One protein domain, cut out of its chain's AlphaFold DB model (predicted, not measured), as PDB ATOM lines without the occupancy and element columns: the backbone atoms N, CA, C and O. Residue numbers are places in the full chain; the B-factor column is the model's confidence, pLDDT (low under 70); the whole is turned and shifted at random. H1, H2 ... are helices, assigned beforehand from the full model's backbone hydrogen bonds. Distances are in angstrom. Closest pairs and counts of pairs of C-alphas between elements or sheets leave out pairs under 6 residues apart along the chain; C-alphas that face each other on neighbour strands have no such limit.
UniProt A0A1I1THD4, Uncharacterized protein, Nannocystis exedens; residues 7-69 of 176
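Overview. This is residues 7 to 69 of the 176 residues of an uncharacterized protein of Nannocystis exedens (UniProt A0A1I1THD4). One long helix, H4, makes the longest axis, and the three shorter helices pack along it: H1 side by side with its earlier part, H3 making a corner with it at its first end, and the short H2 on its later part. Residues 18 to 21 lead from H1 to H2, and residues 28 to 36 lead from H2 back to H3. The printed part has 63 residues with four named helices, in the order H1, H2, H3, H4, and no named strand; the class is all helix. The whole is compact, with a radius of gyration of the C-alphas of 11.5 A, yet elongated in outline, spanning 37 by 20 by 19 A.

Along the chain. H1 comprises residues 7 to 17 and is 16.0 A from first to last C-alpha, beginning at C-alpha 7 at (25.009, 21.741, -29.410). After a tight link of 4 residues comes H2, residues 22 to 27, 8.6 A long. A short link of 9 residues leads to H3, residues 37 to 45, 12.1 A long, which begins at C-alpha 37 at (30.193, 12.272, -20.011). A tight link of 1 residue, Asp 46, joins it to H4, residues 47 to 67, 30.7 A long, which ends at C-alpha 67 at (13.803, -6.273, -38.075).

Arrangement. H4 is the hub and touches the three other helices. H1 touches H4 at residues 48 to 56 of H4 alone, and the closest C-alphas are those of Ile 8 and Cys 49, 5.5 A apart. These two helices run the same way at a shallow tilt of 21 degrees. H2 touches H4 at residues 57 to 64 of H4 alone, with the C-alphas of Ser 22 and Leu 61 closest at 6.3 A. H2 and H4 run opposite ways at a steep tilt of 54 degrees. H3 and H4 touch only at the corner by their link, at residues 49 to 53 of H4 alone; the closest C-alphas, of Val 43 and Arg 50, are 5.0 A apart, and the tilt is a steep 65 degrees. H1 and H3 only just touch, with 3 pairs of C-alphas within 8 A, the closest those of Leu 11 and Ile 39 at 6.7 A. H1 and H2 are apart, and so are H2 and H3. In H1, H2, H3 and H4 every O i to N i+4 pair is within hydrogen-bond range.

Size, cuts and confidence. The two C-alphas farthest apart are those of Ser 45 and Gln 69, at 37.8 A. The printed part has no cut, and no link between its helices is long. The mean pLDDT of the printed part is 87.5, and residues 67 to 69 are under 70.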
ATOM      1  N   SER A   7      25.162  22.868 -30.337       85.69
ATOM      2  CA  SER A   7      25.009  21.741 -29.410       85.69
ATOM      3  C   SER A   7      24.303  20.546 -30.060       85.69
ATOM      4  O   SER A   7      24.811  19.427 -30.027       85.69
ATOM      5  N   ILE A   8      23.169  20.790 -30.715       87.25
ATOM      6  CA  ILE A   8      22.359  19.766 -31.382       87.25
ATOM      7  C   ILE A   8      23.119  19.150 -32.553       87.25
ATOM      8  O   ILE A   8      23.082  17.936 -32.729       87.25
ATOM      9  N   VAL A   9      23.835  19.965 -33.335       89.38
ATOM     10  CA  VAL A   9      24.647  19.470 -34.458       89.38
ATOM     11  C   VAL A   9      25.737  18.525 -33.954       89.38
ATOM     12  O   VAL A   9      25.904  17.433 -34.495       89.38
ATOM     13  N   ARG A  10      26.429  18.902 -32.872       88.62
ATOM     14  CA  ARG A  10      27.454  18.059 -32.244       88.62
ATOM     15  C   ARG A  10      26.871  16.755 -31.693       88.62
ATOM     16  O   ARG A  10      27.461  15.701 -31.907       88.62
ATOM     17  N   LEU A  11      25.725  16.816 -31.011       91.00
ATOM     18  CA  LEU A  11      25.032  15.625 -30.513       91.00
ATOM     19  C   LEU A  11      24.620  14.703 -31.666       91.00
ATOM     20  O   LEU A  11      24.867  13.507 -31.602       91.00
ATOM     21  N   ARG A  12      24.020  15.255 -32.725       90.75
ATOM     22  CA  ARG A  12      23.548  14.481 -33.875       90.75
ATOM     23  C   ARG A  12      24.690  13.774 -34.593       90.75
ATOM     24  O   ARG A  12      24.583  12.579 -34.823       90.75
ATOM     25  N   SER A  13      25.787  14.482 -34.860       91.50
ATOM     26  CA  SER A  13      26.983  13.888 -35.466       91.50
ATOM     27  C   SER A  13      27.515  12.718 -34.636       91.50
ATOM     28  O   SER A  13      27.880  11.694 -35.196       91.50
ATOM     29  N   PHE A  14      27.513  12.838 -33.303       91.31
ATOM     30  CA  PHE A  14      27.911  11.734 -32.433       91.31
ATOM     31  C   PHE A  14      26.927  10.557 -32.501       91.31
ATOM     32  O   PHE A  14      27.357   9.413 -32.585       91.31
ATOM     33  N   LEU A  15      25.617  10.823 -32.466       90.62
ATOM     34  CA  LEU A  15      24.588   9.779 -32.527       90.62
ATOM     35  C   LEU A  15      24.571   9.039 -33.875       90.62
ATOM     36  O   LEU A  15      24.244   7.861 -33.896       90.62
ATOM     37  N   GLU A  16      24.938   9.695 -34.977       89.00
ATOM     38  CA  GLU A  16      25.035   9.074 -36.309       89.00
ATOM     39  C   GLU A  16      26.197   8.075 -36.424       89.00
ATOM     40  O   GLU A  16      26.084   7.081 -37.137       89.00
ATOM     41  N   GLU A  17      27.302   8.311 -35.716       90.50
ATOM     42  CA  GLU A  17      28.457   7.400 -35.681       90.50
ATOM     43  C   GLU A  17      28.307   6.285 -34.634       90.50
ATOM     44  O   GLU A  17      29.093   5.334 -34.598       90.50
ATOM     45  N   LEU A  18      27.321   6.410 -33.749       88.56
ATOM     46  CA  LEU A  18      27.185   5.567 -32.578       88.56
ATOM     47  C   LEU A  18      26.470   4.249 -32.903       88.56
ATOM     48  O   LEU A  18      25.264   4.219 -33.126       88.56
ATOM     49  N   ASP A  19      27.198   3.137 -32.798       85.69
ATOM     50  CA  ASP A  19      26.636   1.784 -32.886       85.69
ATOM     51  C   ASP A  19      26.361   1.212 -31.481       85.69
ATOM     52  O   ASP A  19      27.251   0.683 -30.807       85.69
ATOM     53  N   VAL A  20      25.122   1.356 -30.996       86.12
ATOM     54  CA  VAL A  20      24.681   0.828 -29.692       86.12
ATOM     55  C   VAL A  20      23.611  -0.241 -29.878       86.12
ATOM     56  O   VAL A  20      22.603  -0.053 -30.550       86.12
ATOM     57  N   GLN A  21      23.788  -1.368 -29.183       85.31
ATOM     58  CA  GLN A  21      22.814  -2.456 -29.194       85.31
ATOM     59  C   GLN A  21      21.445  -2.013 -28.658       85.31
ATOM     60  O   GLN A  21      21.339  -1.408 -27.587       85.31
ATOM     61  N   SER A  22      20.378  -2.445 -29.328       84.19
ATOM     62  CA  SER A  22      18.989  -2.182 -28.925       84.19
ATOM     63  C   SER A  22      18.652  -2.629 -27.501       84.19
ATOM     64  O   SER A  22      17.867  -1.982 -26.811       84.19
ATOM     65  N   SER A  23      19.273  -3.706 -27.014       86.31
ATOM     66  CA  SER A  23      19.143  -4.176 -25.628       86.31
ATOM     67  C   SER A  23      19.621  -3.130 -24.614       86.31
ATOM     68  O   SER A  23      18.989  -2.935 -23.573       86.31
ATOM     69  N   THR A  24      20.704  -2.425 -24.936       89.25
ATOM     70  CA  THR A  24      21.261  -1.342 -24.125       89.25
ATOM     71  C   THR A  24      20.357  -0.114 -24.168       89.25
ATOM     72  O   THR A  24      20.071   0.436 -23.107       89.25
ATOM     73  N   LEU A  25      19.820   0.251 -25.341       89.56
ATOM     74  CA  LEU A  25      18.859   1.356 -25.479       89.56
ATOM     75  C   LEU A  25      17.557   1.104 -24.698       89.56
ATOM     76  O   LEU A  25      17.072   2.002 -24.016       89.56
ATOM     77  N   LYS A  26      17.024  -0.129 -24.718       87.88
ATOM     78  CA  LYS A  26      15.827  -0.505 -23.934       87.88
ATOM     79  C   LYS A  26      16.065  -0.423 -22.424       87.88
ATOM     80  O   LYS A  26      15.155  -0.073 -21.677       87.88
ATOM     81  N   ARG A  27      17.271  -0.774 -21.965       91.25
ATOM     82  CA  ARG A  27      17.632  -0.772 -20.537       91.25
ATOM     83  C   ARG A  27      17.974   0.624 -20.016       91.25
ATOM     84  O   ARG A  27      17.684   0.924 -18.863       91.25
ATOM     85  N   ASP A  28      18.611   1.445 -20.841       90.81
ATOM     86  CA  ASP A  28      19.093   2.777 -20.479       90.81
ATOM     87  C   ASP A  28      18.801   3.785 -21.604       90.81
ATOM     88  O   ASP A  28      19.707   4.192 -22.333       90.81
ATOM     89  N   PRO A  29      17.541   4.228 -21.753       89.56
ATOM     90  CA  PRO A  29      17.152   5.170 -22.805       89.56
ATOM     91  C   PRO A  29      17.710   6.582 -22.579       89.56
ATOM     92  O   PRO A  29      17.652   7.425 -23.468       89.56
ATOM     93  N   ARG A  30      18.243   6.871 -21.384       89.25
ATOM     94  CA  ARG A  30      18.829   8.177 -21.048       89.25
ATOM     95  C   ARG A  30      20.326   8.256 -21.340       89.25
ATOM     96  O   ARG A  30      20.903   9.329 -21.191       89.25
ATOM     97  N   GLY A  31      20.958   7.148 -21.720       88.44
ATOM     98  CA  GLY A  31      22.377   7.130 -22.056       88.44
ATOM     99  C   GLY A  31      23.322   7.320 -20.883       88.44
ATOM    100  O   GLY A  31      24.446   7.777 -21.067       88.44
ATOM    101  N   GLN A  32      22.925   6.939 -19.671       90.38
ATOM    102  CA  GLN A  32      23.798   7.060 -18.501       90.38
ATOM    103  C   GLN A  32      25.030   6.148 -18.554       90.38
ATOM    104  O   GLN A  32      26.042   6.422 -17.909       90.38
ATOM    105  N   THR A  33      24.960   5.058 -19.305       89.50
ATOM    106  CA  THR A  33      26.014   4.042 -19.385       89.50
ATOM    107  C   THR A  33      26.761   4.064 -20.710       89.50
ATOM    108  O   THR A  33      27.928   3.687 -20.742       89.50
ATOM    109  N   TRP A  34      26.122   4.535 -21.782       92.00
ATOM    110  CA  TRP A  34      26.670   4.475 -23.138       92.00
ATOM    111  C   TRP A  34      26.966   5.843 -23.764       92.00
ATOM    112  O   TRP A  34      27.752   5.899 -24.706       92.00
ATOM    113  N   LEU A  35      26.425   6.953 -23.239       92.44
ATOM    114  CA  LEU A  35      26.874   8.282 -23.664       92.44
ATOM    115  C   LEU A  35      28.164   8.667 -22.933       92.44
ATOM    116  O   LEU A  35      28.213   8.575 -21.697       92.44
ATOM    117  N   PRO A  36      29.166   9.205 -23.649       92.50
ATOM    118  CA  PRO A  36      30.302   9.870 -23.035       92.50
ATOM    119  C   PRO A  36      29.848  11.009 -22.105       92.50
ATOM    120  O   PRO A  36      28.847  11.678 -22.389       92.50
ATOM    121  N   PRO A  37      30.581  11.274 -21.011       90.50
ATOM    122  CA  PRO A  37      30.193  12.272 -20.011       90.50
ATOM    123  C   PRO A  37      30.052  13.684 -20.601       90.50
ATOM    124  O   PRO A  37      29.168  14.430 -20.193       90.50
ATOM    125  N   GLU A  38      30.859  14.028 -21.605       90.38
ATOM    126  CA  GLU A  38      30.812  15.323 -22.297       90.38
ATOM    127  C   GLU A  38      29.490  15.545 -23.047       90.38
ATOM    128  O   GLU A  38      28.893  16.618 -22.973       90.38
ATOM    129  N   ILE A  39      29.006  14.514 -23.746       90.69
ATOM    130  CA  ILE A  39      27.743  14.557 -24.492       90.69
ATOM    131  C   ILE A  39      26.554  14.476 -23.533       90.69
ATOM    132  O   ILE A  39      25.534  15.129 -23.737       90.69
ATOM    133  N   ARG A  40      26.696  13.730 -22.436       91.81
ATOM    134  CA  ARG A  40      25.680  13.667 -21.384       91.81
ATOM    135  C   ARG A  40      25.462  15.019 -20.717       91.81
ATOM    136  O   ARG A  40      24.317  15.431 -20.572       91.81
ATOM    137  N   ALA A  41      26.538  15.732 -20.389       90.44
ATOM    138  CA  ALA A  41      26.451  17.085 -19.847       90.44
ATOM    139  C   ALA A  41      25.709  18.028 -20.810       90.44
ATOM    140  O   ALA A  41      24.888  18.833 -20.375       90.44
ATOM    141  N   LEU A  42      25.928  17.873 -22.122       89.00
ATOM    142  CA  LEU A  42      25.219  18.636 -23.151       89.00
ATOM    143  C   LEU A  42      23.705  18.365 -23.118       89.00
ATOM    144  O   LEU A  42      22.912  19.302 -23.051       89.00
ATOM    145  N   VAL A  43      23.307  17.091 -23.074       90.62
ATOM    146  CA  VAL A  43      21.902  16.649 -22.983       90.62
ATOM    147  C   VAL A  43      21.231  17.069 -21.667       90.62
ATOM    148  O   VAL A  43      20.034  17.364 -21.622       90.62
ATOM    149  N   GLU A  44      21.979  17.088 -20.567       91.19
ATOM    150  CA  GLU A  44      21.479  17.559 -19.276       91.19
ATOM    151  C   GLU A  44      21.259  19.075 -19.288       91.19
ATOM    152  O   GLU A  44      20.225  19.537 -18.799       91.19
ATOM    153  N   SER A  45      22.175  19.825 -19.908       89.19
ATOM    154  CA  SER A  45      22.143  21.289 -19.968       89.19
ATOM    155  C   SER A  45      21.096  21.869 -20.926       89.19
ATOM    156  O   SER A  45      20.586  22.958 -20.669       89.19
ATOM    157  N   ASP A  46      20.746  21.151 -21.998       89.81
ATOM    158  CA  ASP A  46      19.907  21.662 -23.086       89.81
ATOM    159  C   ASP A  46      18.661  20.771 -23.308       89.81
ATOM    160  O   ASP A  46      18.786  19.593 -23.673       89.81
ATOM    161  N   PRO A  47      17.435  21.294 -23.094       88.44
ATOM    162  CA  PRO A  47      16.208  20.530 -23.301       88.44
ATOM    163  C   PRO A  47      15.978  20.121 -24.763       88.44
ATOM    164  O   PRO A  47      15.342  19.091 -24.993       88.44
ATOM    165  N   GLU A  48      16.500  20.863 -25.744       88.25
ATOM    166  CA  GLU A  48      16.382  20.501 -27.161       88.25
ATOM    167  C   GLU A  48      17.264  19.291 -27.490       88.25
ATOM    168  O   GLU A  48      16.811  18.345 -28.137       88.25
ATOM    169  N   CYS A  49      18.485  19.256 -26.947       87.62
ATOM    170  CA  CYS A  49      19.374  18.095 -27.040       87.62
ATOM    171  C   CYS A  49      18.744  16.840 -26.412       87.62
ATOM    172  O   CYS A  49      18.853  15.740 -26.953       87.62
ATOM    173  N   ARG A  50      18.025  16.999 -25.296       91.31
ATOM    174  CA  ARG A  50      17.282  15.900 -24.663       91.31
ATOM    175  C   ARG A  50      16.148  15.373 -25.535       91.31
ATOM    176  O   ARG A  50      15.946  14.161 -25.593       91.31
ATOM    177  N   ALA A  51      15.421  16.262 -26.206       90.44
ATOM    178  CA  ALA A  51      14.376  15.861 -27.138       90.44
ATOM    179  C   ALA A  51      14.959  15.103 -28.343       90.44
ATOM    180  O   ALA A  51      14.397  14.088 -28.751       90.44
ATOM    181  N   GLU A  52      16.098  15.547 -28.881       91.75
ATOM    182  CA  GLU A  52      16.769  14.860 -29.992       91.75
ATOM    183  C   GLU A  52      17.292  13.474 -29.608       91.75
ATOM    184  O   GLU A  52      17.102  12.526 -30.369       91.75
ATOM    185  N   LEU A  53      17.865  13.323 -28.409       92.25
ATOM    186  CA  LEU A  53      18.250  12.009 -27.888       92.25
ATOM    187  C   LEU A  53      17.043  11.062 -27.811       92.25
ATOM    188  O   LEU A  53      17.139   9.915 -28.240       92.25
ATOM    189  N   GLY A  54      15.898  11.548 -27.320       91.69
ATOM    190  CA  GLY A  54      14.659  10.768 -27.284       91.69
ATOM    191  C   GLY A  54      14.223  10.305 -28.676       91.69
ATOM    192  O   GLY A  54      14.003   9.118 -28.890       91.69
ATOM    193  N   ARG A  55      14.214  11.215 -29.661       91.69
ATOM    194  CA  ARG A  55      13.872  10.876 -31.056       91.69
ATOM    195  C   ARG A  55      14.833   9.879 -31.691       91.69
ATOM    196  O   ARG A  55      14.432   9.177 -32.616       91.69
ATOM    197  N   PHE A  56      16.106   9.895 -31.308       92.56
ATOM    198  CA  PHE A  56      17.074   8.904 -31.764       92.56
ATOM    199  C   PHE A  56      16.740   7.532 -31.181       92.56
ATOM    200  O   PHE A  56      16.534   6.591 -31.938       92.56
ATOM    201  N   VAL A  57      16.587   7.441 -29.855       92.19
ATOM    202  CA  VAL A  57      16.274   6.179 -29.170       92.19
ATOM    203  C   VAL A  57      14.973   5.570 -29.692       92.19
ATOM    204  O   VAL A  57      14.949   4.383 -30.000       92.19
ATOM    205  N   ASP A  58      13.917   6.368 -29.847       91.69
ATOM    206  CA  ASP A  58      12.628   5.881 -30.343       91.69
ATOM    207  C   ASP A  58      12.741   5.317 -31.769       91.69
ATOM    208  O   ASP A  58      12.245   4.221 -32.038       91.69
ATOM    209  N   ARG A  59      13.451   6.018 -32.667       88.81
ATOM    210  CA  ARG A  59      13.671   5.569 -34.052       88.81
ATOM    211  C   ARG A  59      14.513   4.304 -34.132       88.81
ATOM    212  O   ARG A  59      14.175   3.405 -34.897       88.81
ATOM    213  N   GLU A  60      15.581   4.219 -33.345       88.94
ATOM    214  CA  GLU A  60      16.407   3.016 -33.282       88.94
ATOM    215  C   GLU A  60      15.576   1.824 -32.800       88.94
ATOM    216  O   GLU A  60      15.568   0.764 -33.425       88.94
ATOM    217  N   LEU A  61      14.804   1.989 -31.723       87.75
ATOM    218  CA  LEU A  61      13.965   0.914 -31.198       87.75
ATOM    219  C   LEU A  61      12.882   0.470 -32.186       87.75
ATOM    220  O   LEU A  61      12.659  -0.734 -32.317       87.75
ATOM    221  N   GLU A  62      12.254   1.405 -32.900       87.50
ATOM    222  CA  GLU A  62      11.296   1.100 -33.966       87.50
ATOM    223  C   GLU A  62      11.957   0.307 -35.104       87.50
ATOM    224  O   GLU A  62      11.430  -0.724 -35.536       87.50
ATOM    225  N   LEU A  63      13.153   0.720 -35.537       84.62
ATOM    226  CA  LEU A  63      13.917   0.020 -36.566       84.62
ATOM    227  C   LEU A  63      14.261  -1.408 -36.123       84.62
ATOM    228  O   LEU A  63      14.008  -2.364 -36.860       84.62
ATOM    229  N   PHE A  64      14.763  -1.592 -34.903       78.25
ATOM    230  CA  PHE A  64      15.088  -2.920 -34.383       78.25
ATOM    231  C   PHE A  64      13.861  -3.815 -34.201       78.25
ATOM    232  O   PHE A  64      13.928  -5.010 -34.504       78.25
ATOM    233  N   ASP A  65      12.741  -3.272 -33.723       75.81
ATOM    234  CA  ASP A  65      11.510  -4.048 -33.571       75.81
ATOM    235  C   ASP A  65      10.920  -4.437 -34.940       75.81
ATOM    236  O   ASP A  65      10.387  -5.543 -35.065       75.81
ATOM    237  N   SER A  66      11.117  -3.624 -35.988       70.81
ATOM    238  CA  SER A  66      10.751  -3.983 -37.369       70.81
ATOM    239  C   SER A  66      11.588  -5.143 -37.937       70.81
ATOM    240  O   SER A  66      11.058  -6.016 -38.626       70.81
ATOM    241  N   VAL A  67      12.882  -5.221 -37.596       64.94
ATOM    242  CA  VAL A  67      13.803  -6.273 -38.075       64.94
ATOM    243  C   VAL A  67      13.663  -7.573 -37.279       64.94
ATOM    244  O   VAL A  67      13.932  -8.657 -37.796       64.94
ATOM    245  N   ARG A  68      13.186  -7.516 -36.027       59.47
ATOM    246  CA  ARG A  68      12.995  -8.713 -35.187       59.47
ATOM    247  C   ARG A  68      11.901  -9.652 -35.709       59.47
ATOM    248  O   ARG A  68      11.692 -10.738 -35.157       59.47
ATOM    249  N   GLN A  69      11.200  -9.262 -36.770       54.62
ATOM    250  CA  GLN A  69      10.205 -10.097 -37.400       54.62
ATOM    251  C   GLN A  69      10.878 -11.240 -38.178       54.62
ATOM    252  O   GLN A  69      11.367 -11.078 -39.292       54.62
TER     253      GLN A  69